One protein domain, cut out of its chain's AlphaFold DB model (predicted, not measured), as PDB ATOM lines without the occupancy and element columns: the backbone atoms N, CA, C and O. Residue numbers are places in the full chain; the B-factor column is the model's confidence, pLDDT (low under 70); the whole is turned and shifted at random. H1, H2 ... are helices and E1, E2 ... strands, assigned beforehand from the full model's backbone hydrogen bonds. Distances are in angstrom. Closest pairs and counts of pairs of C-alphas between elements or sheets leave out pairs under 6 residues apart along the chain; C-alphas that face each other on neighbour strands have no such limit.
ATOM      1  N   GLY A 180     193.473 167.259 214.089       94.06
ATOM      2  CA  GLY A 180     194.487 167.574 215.098       94.06
ATOM      3  C   GLY A 180     195.293 168.832 214.755       94.06
ATOM      4  O   GLY A 180     195.413 169.726 215.588       94.06
ATOM      5  N   LEU A 181     195.776 168.946 213.511       94.44
ATOM      6  CA  LEU A 181     196.487 170.140 213.026       94.44
ATOM      7  C   LEU A 181     195.582 171.372 213.010       94.44
ATOM      8  O   LEU A 181     195.967 172.437 213.488       94.44
ATOM      9  N   LEU A 182     194.366 171.210 212.489       95.12
ATOM     10  CA  LEU A 182     193.412 172.299 212.325       95.12
ATOM     11  C   LEU A 182     193.050 172.956 213.665       95.12
ATOM     12  O   LEU A 182     193.039 174.182 213.798       95.12
ATOM     13  N   PHE A 183     192.771 172.143 214.684       95.75
ATOM     14  CA  PHE A 183     192.412 172.659 216.002       95.75
ATOM     15  C   PHE A 183     193.622 173.071 216.840       95.75
ATOM     16  O   PHE A 183     193.475 173.938 217.703       95.75
ATOM     17  N   GLU A 184     194.805 172.516 216.579       94.38
ATOM     18  CA  GLU A 184     196.040 172.988 217.204       94.38
ATOM     19  C   GLU A 184     196.412 174.393 216.719       94.38
ATOM     20  O   GLU A 184     196.716 175.253 217.547       94.38
ATOM     21  N   LEU A 185     196.286 174.678 215.416       94.19
ATOM     22  CA  LEU A 185     196.438 176.036 214.879       94.19
ATOM     23  C   LEU A 185     195.511 177.018 215.608       94.19
ATOM     24  O   LEU A 185     195.956 178.042 216.128       94.19
ATOM     25  N   ARG A 186     194.223 176.671 215.718       94.00
ATOM     26  CA  ARG A 186     193.240 177.492 216.436       94.00
ATOM     27  C   ARG A 186     193.623 177.721 217.896       94.00
ATOM     28  O   ARG A 186     193.483 178.840 218.387       94.00
ATOM     29  N   ARG A 187     194.075 176.680 218.597       94.38
ATOM     30  CA  ARG A 187     194.503 176.779 219.998       94.38
ATOM     31  C   ARG A 187     195.681 177.745 220.142       94.38
ATOM     32  O   ARG A 187     195.632 178.606 221.014       94.38
ATOM     33  N   ARG A 188     196.698 177.625 219.283       93.38
ATOM     34  CA  ARG A 188     197.898 178.476 219.322       93.38
ATOM     35  C   ARG A 188     197.571 179.946 219.082       93.38
ATOM     36  O   ARG A 188     197.993 180.765 219.886       93.38
ATOM     37  N   LEU A 189     196.764 180.260 218.065       92.62
ATOM     38  CA  LEU A 189     196.332 181.638 217.785       92.62
ATOM     39  C   LEU A 189     195.527 182.244 218.945       92.62
ATOM     40  O   LEU A 189     195.711 183.400 219.307       92.62
ATOM     41  N   LYS A 190     194.656 181.448 219.579       91.06
ATOM     42  CA  LYS A 190     193.902 181.913 220.751       91.06
ATOM     43  C   LYS A 190     194.783 182.210 221.959       91.06
ATOM     44  O   LYS A 190     194.486 183.146 222.686       91.06
ATOM     45  N   ILE A 191     195.810 181.395 222.193       92.50
ATOM     46  CA  ILE A 191     196.717 181.570 223.334       92.50
ATOM     47  C   ILE A 191     197.682 182.725 223.094       92.50
ATOM     48  O   ILE A 191     197.946 183.479 224.021       92.50
ATOM     49  N   SER A 192     198.199 182.876 221.872       91.31
ATOM     50  CA  SER A 192     199.096 183.988 221.555       91.31
ATOM     51  C   SER A 192     198.383 185.338 221.589       91.31
ATOM     52  O   SER A 192     199.044 186.360 221.736       91.31
ATOM     53  N   GLY A 193     197.060 185.362 221.388       85.88
ATOM     54  CA  GLY A 193     196.302 186.599 221.180       85.88
ATOM     55  C   GLY A 193     196.638 187.296 219.856       85.88
ATOM     56  O   GLY A 193     196.074 188.343 219.551       85.88
ATOM     57  N   VAL A 194     197.532 186.711 219.053       83.06
ATOM     58  CA  VAL A 194     197.943 187.227 217.750       83.06
ATOM     59  C   VAL A 194     197.026 186.624 216.702       83.06
ATOM     60  O   VAL A 194     197.144 185.448 216.350       83.06
ATOM     61  N   PHE A 195     196.118 187.447 216.194       81.19
ATOM     62  CA  PHE A 195     195.253 187.100 215.079       81.19
ATOM     63  C   PHE A 195     195.773 187.807 213.826       81.19
ATOM     64  O   PHE A 195     195.851 189.038 213.823       81.19
ATOM     65  N   PRO A 196     196.148 187.063 212.768       80.25
ATOM     66  CA  PRO A 196     196.377 187.661 211.461       80.25
ATOM     67  C   PRO A 196     195.163 188.509 211.079       80.25
ATOM     68  O   PRO A 196     194.034 188.098 211.356       80.25
ATOM     69  N   ARG A 197     195.396 189.671 210.454       72.06
ATOM     70  CA  ARG A 197     194.313 190.588 210.052       72.06
ATOM     71  C   ARG A 197     193.237 189.861 209.245       72.06
ATOM     72  O   ARG A 197     192.053 190.075 209.479       72.06
ATOM     73  N   ASP A 198     193.667 188.926 208.405       78.50
ATOM     74  CA  ASP A 198     192.805 188.234 207.458       78.50
ATOM     75  C   ASP A 198     192.691 186.739 207.788       78.50
ATOM     76  O   ASP A 198     193.135 185.860 207.051       78.50
ATOM     77  N   LEU A 199     192.125 186.431 208.953       85.12
ATOM     78  CA  LEU A 199     191.867 185.053 209.364       85.12
ATOM     79  C   LEU A 199     190.509 184.569 208.847       85.12
ATOM     80  O   LEU A 199     189.476 185.178 209.123       85.12
ATOM     81  N   VAL A 200     190.484 183.412 208.184       88.56
ATOM     82  CA  VAL A 200     189.226 182.792 207.747       88.56
ATOM     83  C   VAL A 200     188.735 181.820 208.815       88.56
ATOM     84  O   VAL A 200     189.456 180.914 209.243       88.56
ATOM     85  N   VAL A 201     187.483 181.985 209.240       90.38
ATOM     86  CA  VAL A 201     186.808 181.051 210.148       90.38
ATOM     87  C   VAL A 201     185.894 180.147 209.338       90.38
ATOM     88  O   VAL A 201     185.052 180.623 208.583       90.38
ATOM     89  N   ILE A 202     186.041 178.835 209.519       91.88
ATOM     90  CA  ILE A 202     185.133 177.846 208.934       91.88
ATOM     91  C   ILE A 202     184.319 177.160 210.028       91.88
ATOM     92  O   ILE A 202     184.815 176.895 211.130       91.88
ATOM     93  N   HIS A 203     183.071 176.840 209.693       92.69
ATOM     94  CA  HIS A 203     182.144 176.127 210.563       92.69
ATOM     95  C   HIS A 203     181.971 174.685 210.087       92.69
ATOM     96  O   HIS A 203     181.582 174.427 208.950       92.69
ATOM     97  N   ILE A 204     182.241 173.736 210.976       91.81
ATOM     98  CA  ILE A 204     182.228 172.300 210.708       91.81
ATOM     99  C   ILE A 204     181.108 171.660 211.531       91.81
ATOM    100  O   ILE A 204     181.068 171.784 212.754       91.81
ATOM    101  N   GLY A 205     180.200 170.955 210.851       87.50
ATOM    102  CA  GLY A 205     179.076 170.249 211.479       87.50
ATOM    103  C   GLY A 205     177.780 171.046 211.628       87.50
ATOM    104  O   GLY A 205     176.832 170.533 212.226       87.50
ATOM    105  N   GLY A 206     177.716 172.263 211.078       86.75
ATOM    106  CA  GLY A 206     176.514 173.102 211.106       86.75
ATOM    107  C   GLY A 206     175.993 173.309 212.530       86.75
ATOM    108  O   GLY A 206     176.756 173.641 213.433       86.75
ATOM    109  N   SER A 207     174.701 173.056 212.747       86.19
ATOM    110  CA  SER A 207     174.055 173.175 214.063       86.19
ATOM    111  C   SER A 207     174.369 172.032 215.040       86.19
ATOM    112  O   SER A 207     173.980 172.109 216.205       86.19
ATOM    113  N   LYS A 208     175.050 170.959 214.601       88.50
ATOM    114  CA  LYS A 208     175.321 169.758 215.417       88.50
ATOM    115  C   LYS A 208     176.795 169.309 215.341       88.50
ATOM    116  O   LYS A 208     177.067 168.174 214.931       88.50
ATOM    117  N   PRO A 209     177.766 170.146 215.760       89.12
ATOM    118  CA  PRO A 209     179.202 169.833 215.710       89.12
ATOM    119  C   PRO A 209     179.602 168.572 216.497       89.12
ATOM    120  O   PRO A 209     180.562 167.893 216.130       89.12
ATOM    121  N   GLN A 210     178.839 168.207 217.531       87.81
ATOM    122  CA  GLN A 210     179.009 166.971 218.305       87.81
ATOM    123  C   GLN A 210     178.874 165.695 217.465       87.81
ATOM    124  O   GLN A 210     179.413 164.656 217.828       87.81
ATOM    125  N   ASN A 211     178.203 165.767 216.313       89.81
ATOM    126  CA  ASN A 211     178.077 164.629 215.411       89.81
ATOM    127  C   ASN A 211     179.284 164.463 214.482       89.81
ATOM    128  O   ASN A 211     179.322 163.476 213.752       89.81
ATOM    129  N   ILE A 212     180.267 165.373 214.498       93.75
ATOM    130  CA  ILE A 212     181.444 165.318 213.617       93.75
ATOM    131  C   ILE A 212     182.642 164.670 214.304       93.75
ATOM    132  O   ILE A 212     183.158 163.674 213.803       93.75
ATOM    133  N   SER A 213     183.092 165.219 215.430       94.94
ATOM    134  CA  SER A 213     184.192 164.653 216.212       94.94
ATOM    135  C   SER A 213     184.304 165.308 217.589       94.94
ATOM    136  O   SER A 213     183.722 166.371 217.835       94.94
ATOM    137  N   ALA A 214     185.083 164.699 218.481       95.69
ATOM    138  CA  ALA A 214     185.342 165.209 219.821       95.69
ATOM    139  C   ALA A 214     186.015 166.591 219.797       95.69
ATOM    140  O   ALA A 214     185.578 167.510 220.495       95.69
ATOM    141  N   LEU A 215     187.045 166.778 218.964       95.75
ATOM    142  CA  LEU A 215     187.720 168.071 218.849       95.75
ATOM    143  C   LEU A 215     186.819 169.128 218.202       95.75
ATOM    144  O   LEU A 215     186.881 170.296 218.596       95.75
ATOM    145  N   THR A 216     185.945 168.731 217.275       95.31
ATOM    146  CA  THR A 216     184.953 169.637 216.677       95.31
ATOM    147  C   THR A 216     183.959 170.125 217.726       95.31
ATOM    148  O   THR A 216     183.726 171.330 217.835       95.31
ATOM    149  N   MET A 217     183.445 169.219 218.564       93.75
ATOM    150  CA  MET A 217     182.584 169.558 219.701       93.75
ATOM    151  C   MET A 217     183.277 170.537 220.657       93.75
ATOM    152  O   MET A 217     182.730 171.599 220.954       93.75
ATOM    153  N   ARG A 218     184.516 170.235 221.074       93.62
ATOM    154  CA  ARG A 218     185.304 171.085 221.987       93.62
ATOM    155  C   ARG A 218     185.524 172.496 221.437       93.62
ATOM    156  O   ARG A 218     185.575 173.461 222.195       93.62
ATOM    157  N   ASN A 219     185.638 172.627 220.118       94.12
ATOM    158  CA  ASN A 219     185.842 173.907 219.443       94.12
ATOM    159  C   ASN A 219     184.544 174.587 218.981       94.12
ATOM    160  O   ASN A 219     184.612 175.639 218.332       94.12
ATOM    161  N   LYS A 220     183.374 174.041 219.343       94.00
ATOM    162  CA  LYS A 220     182.047 174.532 218.932       94.00
ATOM    163  C   LYS A 220     181.902 174.618 217.405       94.00
ATOM    164  O   LYS A 220     181.381 175.597 216.887       94.00
ATOM    165  N   GLY A 221     182.461 173.645 216.683       93.38
ATOM    166  CA  GLY A 221     182.446 173.602 215.218       93.38
ATOM    167  C   GLY A 221     183.385 174.592 214.526       93.38
ATOM    168  O   GLY A 221     183.499 174.555 213.309       93.38
ATOM    169  N   ASN A 222     184.075 175.463 215.259       93.88
ATOM    170  CA  ASN A 222     184.870 176.527 214.656       93.88
ATOM    171  C   ASN A 222     186.313 176.083 214.419       93.88
ATOM    172  O   ASN A 222     187.008 175.700 215.364       93.88
ATOM    173  N   ALA A 223     186.789 176.245 213.194       93.75
ATOM    174  CA  ALA A 223     188.186 176.082 212.824       93.75
ATOM    175  C   ALA A 223     188.715 177.344 212.133       93.75
ATOM    176  O   ALA A 223     187.943 178.162 211.639       93.75
ATOM    177  N   PHE A 224     190.034 177.516 212.151       93.56
ATOM    178  CA  PHE A 224     190.716 178.661 211.556       93.56
ATOM    179  C   PHE A 224     191.563 178.205 210.375       93.56
ATOM    180  O   PHE A 224     192.241 177.183 210.471       93.56
ATOM    181  N   LEU A 225     191.532 178.978 209.293       92.31
ATOM    182  CA  LEU A 225     192.383 178.812 208.125       92.31
ATOM    183  C   LEU A 225     193.249 180.057 207.956       92.31
ATOM    184  O   LEU A 225     192.781 181.182 208.138       92.31
ATOM    185  N   LEU A 226     194.509 179.833 207.595       90.19
ATOM    186  CA  LEU A 226     195.401 180.903 207.172       90.19
ATOM    187  C   LEU A 226     195.031 181.309 205.747       90.19
ATOM    188  O   LEU A 226     194.771 180.449 204.903       90.19
ATOM    189  N   LEU A 227     195.003 182.613 205.494       86.69
ATOM    190  CA  LEU A 227     194.767 183.130 204.159       86.69
ATOM    191  C   LEU A 227     195.962 182.806 203.255       86.69
ATOM    192  O   LEU A 227     197.113 183.005 203.633       86.69
ATOM    193  N   SER A 228     195.669 182.317 202.055       87.75
ATOM    194  CA  SER A 228     196.654 182.041 201.010       87.75
ATOM    195  C   SER A 228     196.103 182.561 199.690       87.75
ATOM    196  O   SER A 228     195.488 181.813 198.930       87.75
ATOM    197  N   ILE A 229     196.276 183.859 199.453       84.94
ATOM    198  CA  ILE A 229     195.860 184.544 198.225       84.94
ATOM    199  C   ILE A 229     197.078 185.170 197.541       84.94
ATOM    200  O   ILE A 229     198.013 185.578 198.234       84.94
ATOM    201  N   PRO A 230     197.098 185.256 196.200       86.44
ATOM    202  CA  PRO A 230     198.169 185.954 195.506       86.44
ATOM    203  C   PRO A 230     198.114 187.470 195.785       86.44
ATOM    204  O   PRO A 230     197.024 188.018 196.010       86.44
ATOM    205  N   PRO A 231     199.260 188.179 195.746       84.06
ATOM    206  CA  PRO A 231     199.289 189.638 195.826       84.06
ATOM    207  C   PRO A 231     198.413 190.286 194.746       84.06
ATOM    208  O   PRO A 231     198.322 189.783 193.629       84.06
ATOM    209  N   GLY A 232     197.760 191.403 195.076       78.38
ATOM    210  CA  GLY A 232     196.892 192.129 194.139       78.38
ATOM    211  C   GLY A 232     195.483 191.547 193.970       78.38
ATOM    212  O   GLY A 232     194.709 192.066 193.168       78.38
ATOM    213  N   THR A 233     195.113 190.511 194.732       76.38
ATOM    214  CA  THR A 233     193.733 190.002 194.750       76.38
ATOM    215  C   THR A 233     192.773 191.081 195.260       76.38
ATOM    216  O   THR A 233     192.859 191.519 196.409       76.38
ATOM    217  N   VAL A 234     191.823 191.483 194.416       63.94
ATOM    218  CA  VAL A 234     190.713 192.362 194.794       63.94
ATOM    219  C   VAL A 234     189.503 191.485 195.103       63.94
ATOM    220  O   VAL A 234     188.922 190.883 194.204       63.94
ATOM    221  N   CYS A 235     189.117 191.387 196.374       59.25
ATOM    222  CA  CYS A 235     187.831 190.797 196.734       59.25
ATOM    223  C   CYS A 235     186.763 191.894 196.720       59.25
ATOM    224  O   CYS A 235     187.010 193.014 197.171       59.25
ATOM    225  N   ALA A 236     185.573 191.581 196.205       53.19
ATOM    226  CA  ALA A 236     184.441 192.500 196.234       53.19
ATOM    227  C   ALA A 236     184.164 192.914 197.692       53.19
ATOM    228  O   ALA A 236     183.723 192.096 198.496       53.19
ATOM    229  N   GLY A 237     184.490 194.163 198.038       55.22
ATOM    230  CA  GLY A 237     184.268 194.731 199.368       55.22
ATOM    231  C   GLY A 237     185.480 195.349 200.068       55.22
ATOM    232  O   GLY A 237     185.236 196.052 201.035       55.22
ATOM    233  N   ASN A 238     186.731 195.134 199.620       47.69
ATOM    234  CA  ASN A 238     187.931 195.921 199.991       47.69
ATOM    235  C   ASN A 238     189.186 195.427 199.231       47.69
ATOM    236  O   ASN A 238     189.346 194.228 199.001       47.69
ATOM    237  N   LEU A 239     190.107 196.336 198.875       46.66
ATOM    238  CA  LEU A 239     191.436 195.965 198.361       46.66
ATOM    239  C   LEU A 239     192.294 195.373 199.491       46.66
ATOM    240  O   LEU A 239     192.570 196.063 200.474       46.66
ATOM    241  N   TYR A 240     192.805 194.153 199.314       51.22
ATOM    242  CA  TYR A 240     193.911 193.657 200.134       51.22
ATOM    243  C   TYR A 240     195.188 194.410 199.739       51.22
ATOM    244  O   TYR A 240     195.806 194.120 198.714       51.22
TER     245      TYR A 240
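AT A GLANCE: This is residues 180 to 240 of the 243 residues of the protein "CRISPR type I-F/YPEST-associated protein Csy1" of Morganella morganii (UniProt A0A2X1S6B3). A two-stranded antiparallel ribbon, E1 and E2, has the helix H1 packed across E2, the short helix H2 in the connection at one end of the ribbon, and a long tail running off from the other end. The tail, residues 226 to 240 with no named element, makes much of the length, and its residues 233 to 239 stick out free in a small turn. The printed part has 61 residues, with two named helices and two named strands in the order H1, E1, H2, E2. It is of the mixed class, helices and strands, with 26 residues, under half, in named elements. The whole is loose, with a radius of gyration of the C-alphas of 13.8 A and spans of 39 by 26 by 16 A, only just elongated.

HOW THE PARTS SIT: Start with H1, residues 180 to 192, and look from it to E2, residues 222 to 225: 8 pairs of their C-alphas are within 8 A, the closest being those of Arg 186 and Phe 224, 5.6 A apart. Next find E1, residues 200 to 203, the antiparallel neighbour of E2, with 147 degrees between their directions. N 202 and O 223 are within hydrogen-bond range at 2.9 A, as are N 225 and O 200 at 2.8 A. Then comes H2, residues 214 to 218, which is close to H1 but not clearly touching, the closest C-alphas being those of Phe 183 and Leu 215, 7.2 A apart. The closest C-alphas of H2 and E2 are those of Thr 216 and Asn 222, also 7.2 A apart. In H1 and H2 every O i to N i+4 pair is within hydrogen-bond range.

IN THESE COORDINATES: Find C-alpha 180 at (194.487, 167.574, 215.098); from there H1 runs 18.2 A to C-alpha 192. E1 begins at C-alpha 200, at (189.226, 182.792, 207.747), and covers 10.1 A to His 203. H2 goes from Ala 214 to Arg 218, 6.3 A. E2 covers 10.2 A from Asn 222 to C-alpha 225 at (192.383, 178.812, 208.125).

THE WHOLE: The two C-alphas farthest apart are those of Asn 211 and Gly 232, at 39.5 A. The printed part has no cut. The link from H2 to E2 is tight, and those from H1 to E1 and from E1 to H2 are short. In the tail, residues 234 to 235 pair with residues 238 to 239, antiparallel. Look there at the B-factor column: residues 234 to 240 of the model are under 70, while the mean pLDDT of the printed part is 85.6.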